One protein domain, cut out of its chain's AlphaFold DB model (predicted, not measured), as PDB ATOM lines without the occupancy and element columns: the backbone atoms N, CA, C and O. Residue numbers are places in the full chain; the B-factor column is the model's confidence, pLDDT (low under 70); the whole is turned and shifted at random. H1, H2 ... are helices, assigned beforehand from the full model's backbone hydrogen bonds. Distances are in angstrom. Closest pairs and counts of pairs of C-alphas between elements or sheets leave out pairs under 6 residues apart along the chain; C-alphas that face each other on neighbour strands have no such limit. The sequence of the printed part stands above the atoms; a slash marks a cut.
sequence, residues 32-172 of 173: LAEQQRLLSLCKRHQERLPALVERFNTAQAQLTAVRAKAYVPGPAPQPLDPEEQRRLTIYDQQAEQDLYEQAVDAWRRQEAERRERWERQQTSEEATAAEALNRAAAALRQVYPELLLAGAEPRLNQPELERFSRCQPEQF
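AT A GLANCE: This is residues 32 to 172 of the 173 residues of an uncharacterized protein of Synechococcus sp. CB0101 (UniProt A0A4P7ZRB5). A long rod is built along one long helix, H4; H2 and the stretch 68 to 81 run the opposite way to small H3 at one end, while H1, H5 and H6 gather at the other. The printed part has 141 residues, with six named helices, H1 to H6 in order, and no named strand: all helix. It is extended, radius of gyration of the C-alphas 28.6 A, spanning 96 by 24 by 23 A.

HOW THE PARTS SIT: H1, residues 32 to 45, touches H6, residues 169 to 172, with residues 35 to 39 alone; the closest C-alphas, Gln 35 and Phe 172, are 5.5 A apart. H2, residues 49 to 67, touches H4, residues 90 to 143, at its residues 122 to 140 alone, at a shallow tilt of 17 degrees, opposite ways; the closest C-alphas, Ala 59 and Leu 133, are 4.9 A apart. H3, residues 82 to 87, is close to H4 but not clearly touching; the closest C-alphas, Gln 85 and Gln 93, are 6.3 A apart. H5, residues 158 to 165, is likewise close to H1 but not clearly touching, C-alphas 42 and 164 being closest at 6.5 A. Every O i to N i+4 pair is within hydrogen-bond range in H1, H2, H4 and H5, 1 of 2 in H3; H6 is too short for one.

IN THESE COORDINATES: H1 begins with C-alpha 32 at (5.037, -24.429, -12.405). H4, 78.3 A from first to last C-alpha, ends with C-alpha 143 at (23.551, -18.720, -16.976); H2 measures 27.3 A.

THE WHOLE: The farthest C-alphas, Leu 32 and Thr 89, are 96.4 A apart. The printed part has no cut; the links H2 to H3 and H4 to H5 are long. No printed residue is under 70 in pLDDT.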
ATOM      1  N   LEU A  32       5.154 -25.812 -12.876       86.50
ATOM      2  CA  LEU A  32       5.037 -24.429 -12.405       86.50
ATOM      3  C   LEU A  32       6.275 -23.991 -11.609       86.50
ATOM      4  O   LEU A  32       6.730 -22.856 -11.762       86.50
ATOM      5  N   ALA A  33       6.838 -24.879 -10.787       87.62
ATOM      6  CA  ALA A  33       8.062 -24.606 -10.039       87.62
ATOM      7  C   ALA A  33       9.273 -24.431 -10.971       87.62
ATOM      8  O   ALA A  33      10.068 -23.506 -10.786       87.62
ATOM      9  N   GLU A  34       9.396 -25.270 -12.000       86.56
ATOM     10  CA  GLU A  34      10.443 -25.161 -13.018       86.56
ATOM     11  C   GLU A  34      10.323 -23.860 -13.823       86.56
ATOM     12  O   GLU A  34      11.297 -23.118 -13.962       86.56
ATOM     13  N   GLN A  35       9.111 -23.512 -14.254       86.50
ATOM     14  CA  GLN A  35       8.828 -22.253 -14.939       86.50
ATOM     15  C   GLN A  35       9.207 -21.035 -14.082       86.50
ATOM     16  O   GLN A  35       9.874 -20.113 -14.562       86.50
ATOM     17  N   GLN A  36       8.826 -21.021 -12.800       88.44
ATOM     18  CA  GLN A  36       9.207 -19.947 -11.877       88.44
ATOM     19  C   GLN A  36      10.726 -19.864 -11.693       88.44
ATOM     20  O   GLN A  36      11.289 -18.764 -11.667       88.44
ATOM     21  N   ARG A  37      11.404 -21.015 -11.619       89.56
ATOM     22  CA  ARG A  37      12.865 -21.083 -11.534       89.56
ATOM     23  C   ARG A  37      13.516 -20.461 -12.770       89.56
ATOM     24  O   ARG A  37      14.365 -19.585 -12.603       89.56
ATOM     25  N   LEU A  38      13.100 -20.842 -13.978       88.62
ATOM     26  CA  LEU A  38      13.641 -20.302 -15.232       88.62
ATOM     27  C   LEU A  38      13.390 -18.798 -15.370       88.62
ATOM     28  O   LEU A  38      14.311 -18.051 -15.697       88.62
ATOM     29  N   LEU A  39      12.191 -18.327 -15.021       91.00
ATOM     30  CA  LEU A  39      11.876 -16.896 -15.004       91.00
ATOM     31  C   LEU A  39      12.768 -16.113 -14.044       91.00
ATOM     32  O   LEU A  39      13.273 -15.045 -14.396       91.00
ATOM     33  N   SER A  40      12.967 -16.630 -12.830       91.19
ATOM     34  CA  SER A  40      13.823 -15.983 -11.833       91.19
ATOM     35  C   SER A  40      15.278 -15.904 -12.304       91.19
ATOM     36  O   SER A  40      15.944 -14.883 -12.118       91.19
ATOM     37  N   LEU A  41      15.749 -16.958 -12.970       91.19
ATOM     38  CA  LEU A  41      17.099 -17.062 -13.498       91.19
ATOM     39  C   LEU A  41      17.300 -16.128 -14.700       91.19
ATOM     40  O   LEU A  41      18.320 -15.444 -14.773       91.19
ATOM     41  N   CYS A  42      16.298 -16.016 -15.573       92.06
ATOM     42  CA  CYS A  42      16.285 -15.045 -16.661       92.06
ATOM     43  C   CYS A  42      16.391 -13.613 -16.144       92.06
ATOM     44  O   CYS A  42      17.326 -12.896 -16.496       92.06
ATOM     45  N   LYS A  43      15.489 -13.215 -15.236       92.50
ATOM     46  CA  LYS A  43      15.468 -11.858 -14.668       92.50
ATOM     47  C   LYS A  43      16.783 -11.501 -13.978       92.50
ATOM     48  O   LYS A  43      17.267 -10.387 -14.124       92.50
ATOM     49  N   ARG A  44      17.406 -12.458 -13.279       93.44
ATOM     50  CA  ARG A  44      18.719 -12.273 -12.637       93.44
ATOM     51  C   ARG A  44      19.839 -11.974 -13.638       93.44
ATOM     52  O   ARG A  44      20.849 -11.378 -13.269       93.44
ATOM     53  N   HIS A  45      19.717 -12.442 -14.876       93.00
ATOM     54  CA  HIS A  45      20.789 -12.391 -15.867       93.00
ATOM     55  C   HIS A  45      20.472 -11.534 -17.094       93.00
ATOM     56  O   HIS A  45      21.335 -11.402 -17.958       93.00
ATOM     57  N   GLN A  46      19.298 -10.908 -17.137       90.56
ATOM     58  CA  GLN A  46      18.810 -10.125 -18.268       90.56
ATOM     59  C   GLN A  46      19.781  -9.010 -18.677       90.56
ATOM     60  O   GLN A  46      20.111  -8.889 -19.851       90.56
ATOM     61  N   GLU A  47      20.304  -8.248 -17.712       91.69
ATOM     62  CA  GLU A  47      21.218  -7.129 -17.992       91.69
ATOM     63  C   GLU A  47      22.601  -7.590 -18.474       91.69
ATOM     64  O   GLU A  47      23.225  -6.942 -19.311       91.69
ATOM     65  N   ARG A  48      23.090  -8.732 -17.970       93.88
ATOM     66  CA  ARG A  48      24.432  -9.242 -18.306       93.88
ATOM     67  C   ARG A  48      24.463 -10.106 -19.567       93.88
ATOM     68  O   ARG A  48      25.536 -10.301 -20.134       93.88
ATOM     69  N   LEU A  49      23.321 -10.661 -19.975       94.81
ATOM     70  CA  LEU A  49      23.231 -11.620 -21.076       94.81
ATOM     71  C   LEU A  49      23.763 -11.056 -22.407       94.81
ATOM     72  O   LEU A  49      24.589 -11.743 -23.009       94.81
ATOM     73  N   PRO A  50      23.409  -9.827 -22.848       95.38
ATOM     74  CA  PRO A  50      23.927  -9.276 -24.103       95.38
ATOM     75  C   PRO A  50      25.456  -9.201 -24.132       95.38
ATOM     76  O   PRO A  50      26.080  -9.599 -25.110       95.38
ATOM     77  N   ALA A  51      26.079  -8.781 -23.027       97.00
ATOM     78  CA  ALA A  51      27.534  -8.700 -22.927       97.00
ATOM     79  C   ALA A  51      28.212 -10.082 -22.971       97.00
ATOM     80  O   ALA A  51      29.310 -10.217 -23.509       97.00
ATOM     81  N   LEU A  52      27.581 -11.122 -22.412       97.06
ATOM     82  CA  LEU A  52      28.090 -12.496 -22.487       97.06
ATOM     83  C   LEU A  52      27.989 -13.067 -23.906       97.06
ATOM     84  O   LEU A  52      28.933 -13.705 -24.371       97.06
ATOM     85  N   VAL A  53      26.874 -12.809 -24.593       97.06
ATOM     86  CA  VAL A  53      26.665 -13.207 -25.993       97.06
ATOM     87  C   VAL A  53      27.668 -12.511 -26.907       97.06
ATOM     88  O   VAL A  53      28.293 -13.166 -27.735       97.06
ATOM     89  N   GLU A  54      27.897 -11.212 -26.715       97.75
ATOM     90  CA  GLU A  54      28.855 -10.457 -27.523       97.75
ATOM     91  C   GLU A  54      30.290 -10.968 -27.347       97.75
ATOM     92  O   GLU A  54      31.014 -11.171 -28.324       97.75
ATOM     93  N   ARG A  55      30.691 -11.272 -26.105       97.88
ATOM     94  CA  ARG A  55      31.992 -11.901 -25.819       97.88
ATOM     95  C   ARG A  55      32.133 -13.258 -26.502       97.88
ATOM     96  O   ARG A  55      33.206 -13.565 -27.016       97.88
ATOM     97  N   PHE A  56      31.070 -14.060 -26.511       98.00
ATOM     98  CA  PHE A  56      31.054 -15.344 -27.203       98.00
ATOM     99  C   PHE A  56      31.211 -15.171 -28.719       98.00
ATOM    100  O   PHE A  56      32.091 -15.793 -29.311       98.00
ATOM    101  N   ASN A  57      30.416 -14.292 -29.335       97.62
ATOM    102  CA  ASN A  57      30.482 -14.014 -30.772       97.62
ATOM    103  C   ASN A  57      31.861 -13.492 -31.185       97.62
ATOM    104  O   ASN A  57      32.429 -13.960 -32.169       97.62
ATOM    105  N   THR A  58      32.429 -12.579 -30.395       98.25
ATOM    106  CA  THR A  58      33.781 -12.050 -30.615       98.25
ATOM    107  C   THR A  58      34.828 -13.162 -30.561       98.25
ATOM    108  O   THR A  58      35.658 -13.269 -31.463       98.25
ATOM    109  N   ALA A  59      34.777 -14.030 -29.545       97.94
ATOM    110  CA  ALA A  59      35.716 -15.143 -29.418       97.94
ATOM    111  C   ALA A  59      35.577 -16.156 -30.568       97.94
ATOM    112  O   ALA A  59      36.580 -16.648 -31.087       97.94
ATOM    113  N   GLN A  60      34.347 -16.430 -31.011       97.50
ATOM    114  CA  GLN A  60      34.083 -17.296 -32.158       97.50
ATOM    115  C   GLN A  60      34.652 -16.701 -33.452       97.50
ATOM    116  O   GLN A  60      35.317 -17.406 -34.209       97.50
ATOM    117  N   ALA A  61      34.420 -15.408 -33.696       97.38
ATOM    118  CA  ALA A  61      34.954 -14.706 -34.858       97.38
ATOM    119  C   ALA A  61      36.488 -14.683 -34.847       97.38
ATOM    120  O   ALA A  61      37.111 -14.921 -35.880       97.38
ATOM    121  N   GLN A  62      37.099 -14.471 -33.678       97.75
ATOM    122  CA  GLN A  62      38.549 -14.514 -33.514       97.75
ATOM    123  C   GLN A  62      39.117 -15.898 -33.847       97.75
ATOM    124  O   GLN A  62      40.080 -15.982 -34.604       97.75
ATOM    125  N   LEU A  63      38.518 -16.981 -33.336       97.56
ATOM    126  CA  LEU A  63      38.956 -18.343 -33.654       97.56
ATOM    127  C   LEU A  63      38.858 -18.630 -35.159       97.56
ATOM    128  O   LEU A  63      39.802 -19.155 -35.750       97.56
ATOM    129  N   THR A  64      37.752 -18.239 -35.794       97.00
ATOM    130  CA  THR A  64      37.581 -18.370 -37.247       97.00
ATOM    131  C   THR A  64      38.633 -17.570 -38.014       97.00
ATOM    132  O   THR A  64      39.205 -18.077 -38.975       97.00
ATOM    133  N   ALA A  65      38.927 -16.341 -37.584       97.69
ATOM    134  CA  ALA A  65      39.918 -15.484 -38.227       97.69
ATOM    135  C   ALA A  65      41.341 -16.044 -38.114       97.69
ATOM    136  O   ALA A  65      42.098 -15.944 -39.077       97.69
ATOM    137  N   VAL A  66      41.710 -16.643 -36.975       97.69
ATOM    138  CA  VAL A  66      43.012 -17.309 -36.814       97.69
ATOM    139  C   VAL A  66      43.113 -18.508 -37.757       97.69
ATOM    140  O   VAL A  66      44.052 -18.570 -38.541       97.69
ATOM    141  N   ARG A  67      42.104 -19.387 -37.779       96.38
ATOM    142  CA  ARG A  67      42.080 -20.580 -38.647       96.38
ATOM    143  C   ARG A  67      42.061 -20.271 -40.143       96.38
ATOM    144  O   ARG A  67      42.467 -21.096 -40.953       96.38
ATOM    145  N   ALA A  68      41.551 -19.102 -40.523       97.19
ATOM    146  CA  ALA A  68      41.533 -18.660 -41.913       97.19
ATOM    147  C   ALA A  68      42.909 -18.175 -42.407       97.19
ATOM    148  O   ALA A  68      43.083 -17.973 -43.610       97.19
ATOM    149  N   LYS A  69      43.885 -17.957 -41.513       96.81
ATOM    150  CA  LYS A  69      45.235 -17.541 -41.906       96.81
ATOM    151  C   LYS A  69      45.930 -18.680 -42.648       96.81
ATOM    152  O   LYS A  69      45.998 -19.806 -42.169       96.81
ATOM    153  N   ALA A  70      46.521 -18.356 -43.792       96.19
ATOM    154  CA  ALA A  70      47.347 -19.277 -44.561       96.19
ATOM    155  C   ALA A  70      48.813 -18.834 -44.537       96.19
ATOM    156  O   ALA A  70      49.120 -17.640 -44.480       96.19
ATOM    157  N   TYR A  71      49.719 -19.807 -44.604       96.81
ATOM    158  CA  TYR A  71      51.134 -19.528 -44.790       96.81
ATOM    159  C   TYR A  71      51.377 -18.997 -46.204       96.81
ATOM    160  O   TYR A  71      50.946 -19.611 -47.179       96.81
ATOM    161  N   VAL A  72      52.094 -17.878 -46.311       96.00
ATOM    162  CA  VAL A  72      52.505 -17.308 -47.598       96.00
ATOM    163  C   VAL A  72      54.021 -17.424 -47.712       96.00
ATOM    164  O   VAL A  72      54.732 -16.804 -46.911       96.00
ATOM    165  N   PRO A  73      54.529 -18.207 -48.679       94.44
ATOM    166  CA  PRO A  73      55.957 -18.407 -48.808       94.44
ATOM    167  C   PRO A  73      56.682 -17.150 -49.294       94.44
ATOM    168  O   PRO A  73      56.093 -16.270 -49.926       94.44
ATOM    169  N   GLY A  74      57.980 -17.059 -48.998       93.62
ATOM    170  CA  GLY A  74      58.836 -16.040 -49.613       93.62
ATOM    171  C   GLY A  74      59.017 -16.253 -51.117       93.62
ATOM    172  O   GLY A  74      58.833 -17.370 -51.601       93.62
ATOM    173  N   PRO A  75      59.426 -15.216 -51.867       95.31
ATOM    174  CA  PRO A  75      59.810 -15.394 -53.261       95.31
ATOM    175  C   PRO A  75      61.037 -16.307 -53.345       95.31
ATOM    176  O   PRO A  75      62.005 -16.111 -52.606       95.31
ATOM    177  N   ALA A  76      60.989 -17.302 -54.229       95.25
ATOM    178  CA  ALA A  76      62.141 -18.141 -54.532       95.25
ATOM    179  C   ALA A  76      63.168 -17.368 -55.383       95.25
ATOM    180  O   ALA A  76      62.781 -16.441 -56.105       95.25
ATOM    181  N   PRO A  77      64.460 -17.748 -55.334       96.50
ATOM    182  CA  PRO A  77      65.448 -17.278 -56.294       96.50
ATOM    183  C   PRO A  77      64.949 -17.523 -57.716       96.50
ATOM    184  O   PRO A  77      64.366 -18.568 -58.005       96.50
ATOM    185  N   GLN A  78      65.165 -16.547 -58.591       94.31
ATOM    186  CA  GLN A  78      64.836 -16.675 -60.004       94.31
ATOM    187  C   GLN A  78      66.098 -17.078 -60.763       94.31
ATOM    188  O   GLN A  78      67.180 -16.592 -60.418       94.31
ATOM    189  N   PRO A  79      65.988 -17.967 -61.760       92.19
ATOM    190  CA  PRO A  79      67.109 -18.238 -62.644       92.19
ATOM    191  C   PRO A  79      67.468 -16.971 -63.426       92.19
ATOM    192  O   PRO A  79      66.635 -16.074 -63.589       92.19
ATOM    193  N   LEU A  80      68.702 -16.919 -63.926       91.50
ATOM    194  CA  LEU A  80      69.125 -15.883 -64.863       91.50
ATOM    195  C   LEU A  80      68.205 -15.876 -66.094       91.50
ATOM    196  O   LEU A  80      67.694 -16.924 -66.504       91.50
ATOM    197  N   ASP A  81      68.000 -14.703 -66.693       93.75
ATOM    198  CA  ASP A  81      67.196 -14.595 -67.906       93.75
ATOM    199  C   ASP A  81      67.789 -15.464 -69.039       93.75
ATOM    200  O   ASP A  81      69.005 -15.443 -69.258       93.75
ATOM    201  N   PRO A  82      66.973 -16.224 -69.796       91.88
ATOM    202  CA  PRO A  82      67.492 -17.121 -70.825       91.88
ATOM    203  C   PRO A  82      68.276 -16.427 -71.943       91.88
ATOM    204  O   PRO A  82      69.154 -17.055 -72.538       91.88
ATOM    205  N   GLU A  83      67.969 -15.170 -72.279       94.44
ATOM    206  CA  GLU A  83      68.721 -14.436 -73.302       94.44
ATOM    207  C   GLU A  83      70.056 -13.927 -72.751       94.44
ATOM    208  O   GLU A  83      71.053 -13.913 -73.476       94.44
ATOM    209  N   GLU A  84      70.114 -13.573 -71.466       92.56
ATOM    210  CA  GLU A  84      71.372 -13.283 -70.771       92.56
ATOM    211  C   GLU A  84      72.240 -14.538 -70.658       92.56
ATOM    212  O   GLU A  84      73.420 -14.507 -71.009       92.56
ATOM    213  N   GLN A  85      71.644 -15.674 -70.295       92.44
ATOM    214  CA  GLN A  85      72.351 -16.944 -70.162       92.44
ATOM    215  C   GLN A  85      72.966 -17.415 -71.490       92.44
ATOM    216  O   GLN A  85      74.080 -17.930 -71.505       92.44
ATOM    217  N   ARG A  86      72.302 -17.180 -72.632       92.56
ATOM    218  CA  ARG A  86      72.849 -17.516 -73.964       92.56
ATOM    219  C   ARG A  86      74.039 -16.659 -74.388       92.56
ATOM    220  O   ARG A  86      74.787 -17.075 -75.271       92.56
ATOM    221  N   ARG A  87      74.205 -15.465 -73.810       95.19
ATOM    222  CA  ARG A  87      75.349 -14.580 -74.094       95.19
ATOM    223  C   ARG A  87      76.610 -15.007 -73.345       95.19
ATOM    224  O   ARG A  87      77.698 -14.579 -73.720       95.19
ATOM    225  N   LEU A  88      76.461 -15.824 -72.305       94.12
ATOM    226  CA  LEU A  88      77.561 -16.335 -71.499       94.12
ATOM    227  C   LEU A  88      78.302 -17.471 -72.207       94.12
ATOM    228  O   LEU A  88      77.729 -18.207 -73.016       94.12
ATOM    229  N   THR A  89      79.580 -17.650 -71.868       95.81
ATOM    230  CA  THR A  89      80.331 -18.832 -72.303       95.81
ATOM    231  C   THR A  89      79.798 -20.087 -71.605       95.81
ATOM    232  O   THR A  89      79.168 -19.997 -70.558       95.81
ATOM    233  N   ILE A  90      80.062 -21.276 -72.155       93.12
ATOM    234  CA  ILE A  90      79.589 -22.542 -71.559       93.12
ATOM    235  C   ILE A  90      80.074 -22.697 -70.108       93.12
ATOM    236  O   ILE A  90      79.319 -23.161 -69.259       93.12
ATOM    237  N   TYR A  91      81.313 -22.291 -69.823       94.62
ATOM    238  CA  TYR A  91      81.871 -22.340 -68.472       94.62
ATOM    239  C   TYR A  91      81.102 -21.421 -67.512       94.62
ATOM    240  O   TYR A  91      80.703 -21.848 -66.432       94.62
ATOM    241  N   ASP A  92      80.823 -20.189 -67.937       95.56
ATOM    242  CA  ASP A  92      80.078 -19.228 -67.119       95.56
ATOM    243  C   ASP A  92      78.619 -19.670 -66.924       95.56
ATOM    244  O   ASP A  92      78.067 -19.523 -65.841       95.56
ATOM    245  N   GLN A  93      77.998 -20.291 -67.935       93.56
ATOM    246  CA  GLN A  93      76.649 -20.854 -67.810       93.56
ATOM    247  C   GLN A  93      76.568 -21.937 -66.728       93.56
ATOM    248  O   GLN A  93      75.573 -21.987 -66.007       93.56
ATOM    249  N   GLN A  94      77.589 -22.796 -66.614       94.00
ATOM    250  CA  GLN A  94      77.663 -23.819 -65.567       94.00
ATOM    251  C   GLN A  94      77.847 -23.185 -64.187       94.00
ATOM    252  O   GLN A  94      77.128 -23.534 -63.257       94.00
ATOM    253  N   ALA A  95      78.733 -22.193 -64.071       94.56
ATOM    254  CA  ALA A  95      78.935 -21.473 -62.817       94.56
ATOM    255  C   ALA A  95      77.649 -20.772 -62.331       94.56
ATOM    256  O   ALA A  95      77.317 -20.847 -61.150       94.56
ATOM    257  N   GLU A  96      76.891 -20.138 -63.231       95.19
ATOM    258  CA  GLU A  96      75.601 -19.518 -62.894       95.19
ATOM    259  C   GLU A  96      74.550 -20.546 -62.452       95.19
ATOM    260  O   GLU A  96      73.776 -20.287 -61.529       95.19
ATOM    261  N   GLN A  97      74.528 -21.734 -63.070       94.06
ATOM    262  CA  GLN A  97      73.648 -22.828 -62.643       94.06
ATOM    263  C   GLN A  97      74.002 -23.302 -61.228       94.06
ATOM    264  O   GLN A  97      73.110 -23.381 -60.383       94.06
ATOM    265  N   ASP A  98      75.288 -23.511 -60.939       95.81
ATOM    266  CA  ASP A  98      75.755 -23.919 -59.610       95.81
ATOM    267  C   ASP A  98      75.398 -22.875 -58.537       95.81
ATOM    268  O   ASP A  98      74.959 -23.221 -57.435       95.81
ATOM    269  N   LEU A  99      75.559 -21.583 -58.844       95.94
ATOM    270  CA  LEU A  99      75.190 -20.489 -57.940       95.94
ATOM    271  C   LEU A  99      73.680 -20.434 -57.698       95.94
ATOM    272  O   LEU A  99      73.241 -20.261 -56.556       95.94
ATOM    273  N   TYR A 100      72.880 -20.606 -58.751       96.38
ATOM    274  CA  TYR A 100      71.428 -20.660 -58.639       96.38
ATOM    275  C   TYR A 100      70.974 -21.837 -57.767       96.38
ATOM    276  O   TYR A 100      70.160 -21.645 -56.863       96.38
ATOM    277  N   GLU A 101      71.527 -23.035 -57.968       97.19
ATOM    278  CA  GLU A 101      71.209 -24.213 -57.152       97.19
ATOM    279  C   GLU A 101      71.554 -23.993 -55.673       97.19
ATOM    280  O   GLU A 101      70.721 -24.236 -54.793       97.19
ATOM    281  N   GLN A 102      72.732 -23.429 -55.389       97.62
ATOM    282  CA  GLN A 102      73.131 -23.067 -54.026       97.62
ATOM    283  C   GLN A 102      72.174 -22.047 -53.393       97.62
ATOM    284  O   GLN A 102      71.807 -22.182 -52.217       97.62
ATOM    285  N   ALA A 103      71.740 -21.039 -54.157       97.81
ATOM    286  CA  ALA A 103      70.778 -20.041 -53.701       97.81
ATOM    287  C   ALA A 103      69.403 -20.664 -53.415       97.81
ATOM    288  O   ALA A 103      68.793 -20.358 -52.387       97.81
ATOM    289  N   VAL A 104      68.927 -21.570 -54.276       98.12
ATOM    290  CA  VAL A 104      67.668 -22.306 -54.082       98.12
ATOM    291  C   VAL A 104      67.727 -23.160 -52.821       98.12
ATOM    292  O   VAL A 104      66.782 -23.148 -52.030       98.12
ATOM    293  N   ASP A 105      68.828 -23.864 -52.578       98.25
ATOM    294  CA  ASP A 105      68.974 -24.690 -51.381       98.25
ATOM    295  C   ASP A 105      69.071 -23.859 -50.099       98.25
ATOM    296  O   ASP A 105      68.479 -24.217 -49.075       98.25
ATOM    297  N   ALA A 106      69.766 -22.720 -50.141       97.81
ATOM    298  CA  ALA A 106      69.774 -21.771 -49.033       97.81
ATOM    299  C   ALA A 106      68.368 -21.219 -48.755       97.81
ATOM    300  O   ALA A 106      67.938 -21.196 -47.598       97.81
ATOM    301  N   TRP A 107      67.631 -20.848 -49.805       98.06
ATOM    302  CA  TRP A 107      66.251 -20.387 -49.696       98.06
ATOM    303  C   TRP A 107      65.336 -21.461 -49.098       98.06
ATOM    304  O   TRP A 107      64.609 -21.172 -48.153       98.06
ATOM    305  N   ARG A 108      65.420 -22.718 -49.555       98.31
ATOM    306  CA  ARG A 108      64.623 -23.837 -49.016       98.31
ATOM    307  C   ARG A 108      64.833 -24.029 -47.516       98.31
ATOM    308  O   ARG A 108      63.859 -24.237 -46.795       98.31
ATOM    309  N   ARG A 109      66.081 -23.944 -47.040       98.06
ATOM    310  CA  ARG A 109      66.395 -24.042 -45.603       98.06
ATOM    311  C   ARG A 109      65.753 -22.902 -44.814       98.06
ATOM    312  O   ARG A 109      65.063 -23.156 -43.832       98.06
ATOM    313  N   GLN A 110      65.914 -21.663 -45.277       97.75
ATOM    314  CA  GLN A 110      65.308 -20.495 -44.628       97.75
ATOM    315  C   GLN A 110      63.777 -20.567 -44.628       97.75
ATOM    316  O   GLN A 110      63.130 -20.222 -43.638       97.75
ATOM    317  N   GLU A 111      63.190 -21.029 -45.727       98.31
ATOM    318  CA  GLU A 111      61.749 -21.152 -45.891       98.31
ATOM    319  C   GLU A 111      61.162 -22.237 -44.980       98.31
ATOM    320  O   GLU A 111      60.114 -22.023 -44.370       98.31
ATOM    321  N   ALA A 112      61.870 -23.356 -44.803       98.00
ATOM    322  CA  ALA A 112      61.502 -24.389 -43.840       98.00
ATOM    323  C   ALA A 112      61.477 -23.839 -42.406       98.00
ATOM    324  O   ALA A 112      60.491 -24.028 -41.693       98.00
ATOM    325  N   GLU A 113      62.500 -23.083 -41.999       97.75
ATOM    326  CA  GLU A 113      62.530 -22.458 -40.672       97.75
ATOM    327  C   GLU A 113      61.424 -21.406 -40.487       97.75
ATOM    328  O   GLU A 113      60.823 -21.297 -39.415       97.75
ATOM    329  N   ARG A 114      61.150 -20.598 -41.521       97.94
ATOM    330  CA  ARG A 114      60.057 -19.612 -41.500       97.94
ATOM    331  C   ARG A 114      58.711 -20.296 -41.327       97.94
ATOM    332  O   ARG A 114      57.921 -19.852 -40.491       97.94
ATOM    333  N   ARG A 115      58.480 -21.375 -42.072       98.06
ATOM    334  CA  ARG A 115      57.272 -22.182 -41.972       98.06
ATOM    335  C   ARG A 115      57.132 -22.807 -40.588       98.06
ATOM    336  O   ARG A 115      56.084 -22.648 -39.980       98.06
ATOM    337  N   GLU A 116      58.181 -23.414 -40.043       98.19
ATOM    338  CA  GLU A 116      58.145 -24.015 -38.703       98.19
ATOM    339  C   GLU A 116      57.833 -22.975 -37.610       98.19
ATOM    340  O   GLU A 116      57.049 -23.218 -36.689       98.19
ATOM    341  N   ARG A 117      58.431 -21.776 -37.693       97.75
ATOM    342  CA  ARG A 117      58.104 -20.667 -36.779       97.75
ATOM    343  C   ARG A 117      56.646 -20.234 -36.921       97.75
ATOM    344  O   ARG A 117      55.979 -20.033 -35.908       97.75
ATOM    345  N   TRP A 118      56.150 -20.117 -38.152       98.19
ATOM    346  CA  TRP A 118      54.753 -19.771 -38.407       98.19
ATOM    347  C   TRP A 118      53.792 -20.844 -37.882       98.19
ATOM    348  O   TRP A 118      52.839 -20.490 -37.201       98.19
ATOM    349  N   GLU A 119      54.055 -22.132 -38.113       98.06
ATOM    350  CA  GLU A 119      53.202 -23.245 -37.662       98.06
ATOM    351  C   GLU A 119      53.104 -23.305 -36.130       98.06
ATOM    352  O   GLU A 119      52.010 -23.458 -35.576       98.06
ATOM    353  N   ARG A 120      54.230 -23.105 -35.427       97.94
ATOM    354  CA  ARG A 120      54.246 -22.991 -33.959       97.94
ATOM    355  C   ARG A 120      53.419 -21.806 -33.472       97.94
ATOM    356  O   ARG A 120      52.615 -21.958 -32.552       97.94
ATOM    357  N   GLN A 121      53.592 -20.644 -34.101       97.75
ATOM    358  CA  GLN A 121      52.829 -19.449 -33.760       97.75
ATOM    359  C   GLN A 121      51.330 -19.647 -34.024       97.75
ATOM    360  O   GLN A 121      50.524 -19.336 -33.153       97.75
ATOM    361  N   GLN A 122      50.951 -20.217 -35.173       98.00
ATOM    362  CA  GLN A 122      49.553 -20.510 -35.500       98.00
ATOM    363  C   GLN A 122      48.924 -21.461 -34.492       98.00
ATOM    364  O   GLN A 122      47.858 -21.165 -33.969       98.00
ATOM    365  N   THR A 123      49.608 -22.553 -34.146       97.69
ATOM    366  CA  THR A 123      49.097 -23.517 -33.162       97.69
ATOM    367  C   THR A 123      48.868 -22.848 -31.802       97.69
ATOM    368  O   THR A 123      47.847 -23.077 -31.155       97.69
ATOM    369  N   SER A 124      49.787 -21.976 -31.374       97.88
ATOM    370  CA  SER A 124      49.638 -21.206 -30.135       97.88
ATOM    371  C   SER A 124      48.479 -20.201 -30.199       97.88
ATOM    372  O   SER A 124      47.729 -20.057 -29.229       97.88
ATOM    373  N   GLU A 125      48.322 -19.488 -31.317       98.00
ATOM    374  CA  GLU A 125      47.223 -18.540 -31.532       98.00
ATOM    375  C   GLU A 125      45.866 -19.250 -31.554       98.00
ATOM    376  O   GLU A 125      44.929 -18.800 -30.890       98.00
ATOM    377  N   GLU A 126      45.766 -20.381 -32.256       98.06
ATOM    378  CA  GLU A 126      44.556 -21.200 -32.319       98.06
ATOM    379  C   GLU A 126      44.174 -21.736 -30.942       98.06
ATOM    380  O   GLU A 126      43.016 -21.609 -30.540       98.06
ATOM    381  N   ALA A 127      45.137 -22.274 -30.185       97.69
ATOM    382  CA  ALA A 127      44.896 -22.764 -28.831       97.69
ATOM    383  C   ALA A 127      44.382 -21.649 -27.907       97.69
ATOM    384  O   ALA A 127      43.399 -21.835 -27.187       97.69
ATOM    385  N   THR A 128      44.991 -20.462 -27.981       98.19
ATOM    386  CA  THR A 128      44.581 -19.294 -27.187       98.19
ATOM    387  C   THR A 128      43.166 -18.831 -27.552       98.19
ATOM    388  O   THR A 128      42.350 -18.553 -26.668       98.19
ATOM    389  N   ALA A 129      42.844 -18.770 -28.847       98.12
ATOM    390  CA  ALA A 129      41.517 -18.383 -29.324       98.12
ATOM    391  C   ALA A 129      40.446 -19.426 -28.956       98.12
ATOM    392  O   ALA A 129      39.351 -19.065 -28.515       98.12
ATOM    393  N   ALA A 130      40.771 -20.717 -29.059       97.25
ATOM    394  CA  ALA A 130      39.889 -21.804 -28.647       97.25
ATOM    395  C   ALA A 130      39.617 -21.772 -27.134       97.25
ATOM    396  O   ALA A 130      38.477 -21.945 -26.700       97.25
ATOM    397  N   GLU A 131      40.632 -21.491 -26.314       97.38
ATOM    398  CA  GLU A 131      40.452 -21.324 -24.872       97.38
ATOM    399  C   GLU A 131      39.562 -20.113 -24.549       97.38
ATOM    400  O   GLU A 131      38.663 -20.207 -23.708       97.38
ATOM    401  N   ALA A 132      39.749 -18.985 -25.242       97.69
ATOM    402  CA  ALA A 132      38.897 -17.808 -25.085       97.69
ATOM    403  C   ALA A 132      37.422 -18.114 -25.403       97.69
ATOM    404  O   ALA A 132      36.541 -17.755 -24.613       97.69
ATOM    405  N   LEU A 133      37.155 -18.845 -26.492       97.62
ATOM    406  CA  LEU A 133      35.811 -19.307 -26.845       97.62
ATOM    407  C   LEU A 133      35.235 -20.238 -25.770       97.62
ATOM    408  O   LEU A 133      34.093 -20.062 -25.343       97.62
ATOM    409  N   ASN A 134      36.029 -21.186 -25.270       96.12
ATOM    410  CA  ASN A 134      35.599 -22.102 -24.215       96.12
ATOM    411  C   ASN A 134      35.274 -21.384 -22.898       96.12
ATOM    412  O   ASN A 134      34.284 -21.728 -22.247       96.12
ATOM    413  N   ARG A 135      36.043 -20.353 -22.522       96.94
ATOM    414  CA  ARG A 135      35.747 -19.506 -21.353       96.94
ATOM    415  C   ARG A 135      34.452 -18.714 -21.539       96.94
ATOM    416  O   ARG A 135      33.632 -18.674 -20.623       96.94
ATOM    417  N   ALA A 136      34.228 -18.140 -22.724       97.25
ATOM    418  CA  ALA A 136      32.974 -17.453 -23.039       97.25
ATOM    419  C   ALA A 136      31.772 -18.417 -23.006       97.25
ATOM    420  O   ALA A 136      30.743 -18.115 -22.401       97.25
ATOM    421  N   ALA A 137      31.932 -19.618 -23.567       96.94
ATOM    422  CA  ALA A 137      30.929 -20.675 -23.519       96.94
ATOM    423  C   ALA A 137      30.629 -21.113 -22.076       96.94
ATOM    424  O   ALA A 137      29.468 -21.244 -21.696       96.94
ATOM    425  N   ALA A 138      31.650 -21.304 -21.237       96.38
ATOM    426  CA  ALA A 138      31.469 -21.664 -19.831       96.38
ATOM    427  C   ALA A 138      30.664 -20.604 -19.059       96.38
ATOM    428  O   ALA A 138      29.780 -20.962 -18.281       96.38
ATOM    429  N   ALA A 139      30.905 -19.315 -19.317       96.06
ATOM    430  CA  ALA A 139      30.128 -18.234 -18.713       96.06
ATOM    431  C   ALA A 139      28.642 -18.275 -19.121       96.06
ATOM    432  O   ALA A 139      27.770 -18.043 -18.284       96.06
ATOM    433  N   LEU A 140      28.339 -18.630 -20.376       96.12
ATOM    434  CA  LEU A 140      26.961 -18.847 -20.831       96.12
ATOM    435  C   LEU A 140      26.330 -20.098 -20.199       96.12
ATOM    436  O   LEU A 140      25.185 -20.032 -19.756       96.12
ATOM    437  N   ARG A 141      27.078 -21.203 -20.045       94.69
ATOM    438  CA  ARG A 141      26.586 -22.419 -19.358       94.69
ATOM    439  C   ARG A 141      26.201 -22.162 -17.901       94.69
ATOM    440  O   ARG A 141      25.252 -22.764 -17.414       94.69
ATOM    441  N   GLN A 142      26.909 -21.260 -17.216       93.56
ATOM    442  CA  GLN A 142      26.564 -20.841 -15.852       93.56
ATOM    443  C   GLN A 142      25.263 -20.031 -15.780       93.56
ATOM    444  O   GLN A 142      24.643 -19.980 -14.721       93.56
ATOM    445  N   VAL A 143      24.866 -19.365 -16.871       93.31
ATOM    446  CA  VAL A 143      23.551 -18.720 -16.976       93.31
ATOM    447  C   VAL A 143      22.504 -19.800 -17.205       93.31
ATOM    448  O   VAL A 143      21.671 -20.041 -16.339       93.31
ATOM    449  N   TYR A 144      22.552 -20.448 -18.365       92.56
ATOM    450  CA  TYR A 144      21.591 -21.463 -18.765       92.56
ATOM    451  C   TYR A 144      22.231 -22.341 -19.852       92.56
ATOM    452  O   TYR A 144      22.613 -21.818 -20.900       92.56
ATOM    453  N   PRO A 145      22.410 -23.655 -19.618       92.50
ATOM    454  CA  PRO A 145      23.176 -24.516 -20.519       92.50
ATOM    455  C   PRO A 145      22.553 -24.658 -21.913       92.50
ATOM    456  O   PRO A 145      23.304 -24.720 -22.883       92.50
ATOM    457  N   GLU A 146      21.222 -24.614 -22.034       92.62
ATOM    458  CA  GLU A 146      20.513 -24.760 -23.321       92.62
ATOM    459  C   GLU A 146      20.722 -23.578 -24.284       92.62
ATOM    460  O   GLU A 146      20.359 -23.657 -25.458       92.62
ATOM    461  N   LEU A 147      21.354 -22.486 -23.824       93.94
ATOM    462  CA  LEU A 147      21.804 -21.391 -24.694       93.94
ATOM    463  C   LEU A 147      22.891 -21.835 -25.681       93.94
ATOM    464  O   LEU A 147      23.193 -21.108 -26.630       93.94
ATOM    465  N   LEU A 148      23.502 -22.998 -25.456       96.12
ATOM    466  CA  LEU A 148      24.524 -23.571 -26.316       96.12
ATOM    467  C   LEU A 148      24.069 -24.911 -26.886       96.12
ATOM    468  O   LEU A 148      23.517 -25.751 -26.184       96.12
ATOM    469  N   LEU A 149      24.383 -25.134 -28.157       93.56
ATOM    470  CA  LEU A 149      24.240 -26.436 -28.798       93.56
ATOM    471  C   LEU A 149      25.374 -27.372 -28.360       93.56
ATOM    472  O   LEU A 149      26.528 -26.953 -28.219       93.56
ATOM    473  N   ALA A 150      25.051 -28.654 -28.189       82.81
ATOM    474  CA  ALA A 150      26.041 -29.692 -27.933       82.81
ATOM    475  C   ALA A 150      26.933 -29.916 -29.169       82.81
ATOM    476  O   ALA A 150      26.453 -29.977 -30.301       82.81
ATOM    477  N   GLY A 151      28.242 -30.057 -28.953       83.19
ATOM    478  CA  GLY A 151      29.210 -30.298 -30.019       83.19
ATOM    479  C   GLY A 151      30.653 -30.115 -29.554       83.19
ATOM    480  O   GLY A 151      30.897 -29.627 -28.451       83.19
ATOM    481  N   ALA A 152      31.599 -30.508 -30.412       79.44
ATOM    482  CA  ALA A 152      33.032 -30.310 -30.171       79.44
ATOM    483  C   ALA A 152      33.396 -28.818 -30.076       79.44
ATOM    484  O   ALA A 152      34.230 -28.434 -29.261       79.44
ATOM    485  N   GLU A 153      32.720 -27.981 -30.865       86.50
ATOM    486  CA  GLU A 153      32.811 -26.526 -30.779       86.50
ATOM    487  C   GLU A 153      31.477 -25.956 -30.299       86.50
ATOM    488  O   GLU A 153      30.435 -26.267 -30.894       86.50
ATOM    489  N   PRO A 154      31.483 -25.148 -29.223       92.00
ATOM    490  CA  PRO A 154      30.264 -24.555 -28.706       92.00
ATOM    491  C   PRO A 154      29.673 -23.617 -29.758       92.00
ATOM    492  O   PRO A 154      30.389 -22.845 -30.387       92.00
ATOM    493  N   ARG A 155      28.355 -23.666 -29.932       94.44
ATOM    494  CA  ARG A 155      27.607 -22.767 -30.820       94.44
ATOM    495  C   ARG A 155      26.395 -22.222 -30.086       94.44
ATOM    496  O   ARG A 155      25.806 -22.945 -29.287       94.44
ATOM    497  N   LEU A 156      26.018 -20.976 -30.361       94.94
ATOM    498  CA  LEU A 156      24.797 -20.401 -29.796       94.94
ATOM    499  C   LEU A 156      23.567 -21.131 -30.333       94.94
ATOM    500  O   LEU A 156      23.415 -21.322 -31.540       94.94
ATOM    501  N   ASN A 157      22.668 -21.481 -29.424       95.44
ATOM    502  CA  ASN A 157      21.323 -21.914 -29.751       95.44
ATOM    503  C   ASN A 157      20.439 -20.667 -29.904       95.44
ATOM    504  O   ASN A 157      19.877 -20.176 -28.927       95.44
ATOM    505  N   GLN A 158      20.378 -20.114 -31.120       93.56
ATOM    506  CA  GLN A 158      19.664 -18.855 -31.388       93.56
ATOM    507  C   GLN A 158      18.186 -18.891 -30.950       93.56
ATOM    508  O   GLN A 158      17.778 -17.978 -30.231       93.56
ATOM    509  N   PRO A 159      17.399 -19.947 -31.259       92.44
ATOM    510  CA  PRO A 159      16.026 -20.058 -30.764       92.44
ATOM    511  C   PRO A 159      15.912 -19.980 -29.234       92.44
ATOM    512  O   PRO A 159      15.079 -19.240 -28.712       92.44
ATOM    513  N   GLU A 160      16.767 -20.700 -28.501       92.12
ATOM    514  CA  GLU A 160      16.747 -20.676 -27.032       92.12
ATOM    515  C   GLU A 160      17.222 -19.341 -26.465       92.12
ATOM    516  O   GLU A 160      16.682 -18.875 -25.464       92.12
ATOM    517  N   LEU A 161      18.192 -18.687 -27.107       93.19
ATOM    518  CA  LEU A 161      18.645 -17.359 -26.707       93.19
ATOM    519  C   LEU A 161      17.532 -16.317 -26.855       93.19
ATOM    520  O   LEU A 161      17.300 -15.524 -25.939       93.19
ATOM    521  N   GLU A 162      16.812 -16.330 -27.975       91.75
ATOM    522  CA  GLU A 162      15.661 -15.454 -28.192       91.75
ATOM    523  C   GLU A 162      14.551 -15.723 -27.173       91.75
ATOM    524  O   GLU A 162      14.034 -14.786 -26.561       91.75
ATOM    525  N   ARG A 163      14.220 -16.999 -26.941       90.75
ATOM    526  CA  ARG A 163      13.219 -17.421 -25.953       90.75
ATOM    527  C   ARG A 163      13.591 -16.957 -24.547       90.75
ATOM    528  O   ARG A 163      12.780 -16.340 -23.856       90.75
ATOM    529  N   PHE A 164      14.833 -17.221 -24.147       90.38
ATOM    530  CA  PHE A 164      15.354 -16.888 -22.831       90.38
ATOM    531  C   PHE A 164      15.429 -15.372 -22.643       90.38
ATOM    532  O   PHE A 164      14.901 -14.876 -21.663       90.38
ATOM    533  N   SER A 165      15.971 -14.603 -23.593       88.62
ATOM    534  CA  SER A 165      16.163 -13.144 -23.451       88.62
ATOM    535  C   SER A 165      14.881 -12.335 -23.188       88.62
ATOM    536  O   SER A 165      14.947 -11.251 -22.608       88.62
ATOM    537  N   ARG A 166      13.705 -12.861 -23.561       88.69
ATOM    538  CA  ARG A 166      12.406 -12.198 -23.364       88.69
ATOM    539  C   ARG A 166      11.894 -12.249 -21.918       88.69
ATOM    540  O   ARG A 166      11.008 -11.470 -21.580       88.69
ATOM    541  N   CYS A 167      12.400 -13.156 -21.074       86.56
ATOM    542  CA  CYS A 167      11.935 -13.381 -19.694       86.56
ATOM    543  C   CYS A 167      10.397 -13.470 -19.526       86.56
ATOM    544  O   CYS A 167       9.851 -13.030 -18.508       86.56
ATOM    545  N   GLN A 168       9.681 -14.033 -20.506       81.38
ATOM    546  CA  GLN A 168       8.217 -14.139 -20.487       81.38
ATOM    547  C   GLN A 168       7.756 -15.504 -19.947       81.38
ATOM    548  O   GLN A 168       8.298 -16.522 -20.371       81.38
ATOM    549  N   PRO A 169       6.736 -15.572 -19.066       72.38
ATOM    550  CA  PRO A 169       6.273 -16.838 -18.482       72.38
ATOM    551  C   PRO A 169       5.798 -17.850 -19.519       72.38
ATOM    552  O   PRO A 169       6.055 -19.040 -19.398       72.38
ATOM    553  N   GLU A 170       5.135 -17.360 -20.563       74.31
ATOM    554  CA  GLU A 170       4.552 -18.181 -21.624       74.31
ATOM    555  C   GLU A 170       5.607 -18.906 -22.467       74.31
ATOM    556  O   GLU A 170       5.298 -19.917 -23.085       74.31
ATOM    557  N   GLN A 171       6.851 -18.416 -22.447       76.25
ATOM    558  CA  GLN A 171       7.982 -18.963 -23.197       76.25
ATOM    559  C   GLN A 171       8.674 -20.132 -22.472       76.25
ATOM    560  O   GLN A 171       9.552 -20.769 -23.043       76.25
ATOM    561  N   PHE A 172       8.299 -20.417 -21.221       71.06
ATOM    562  CA  PHE A 172       8.841 -21.513 -20.406       71.06
ATOM    563  C   PHE A 172       7.751 -22.550 -20.073       71.06
ATOM    564  O   PHE A 172       7.674 -23.016 -18.935       71.06
TER     565      PHE A 172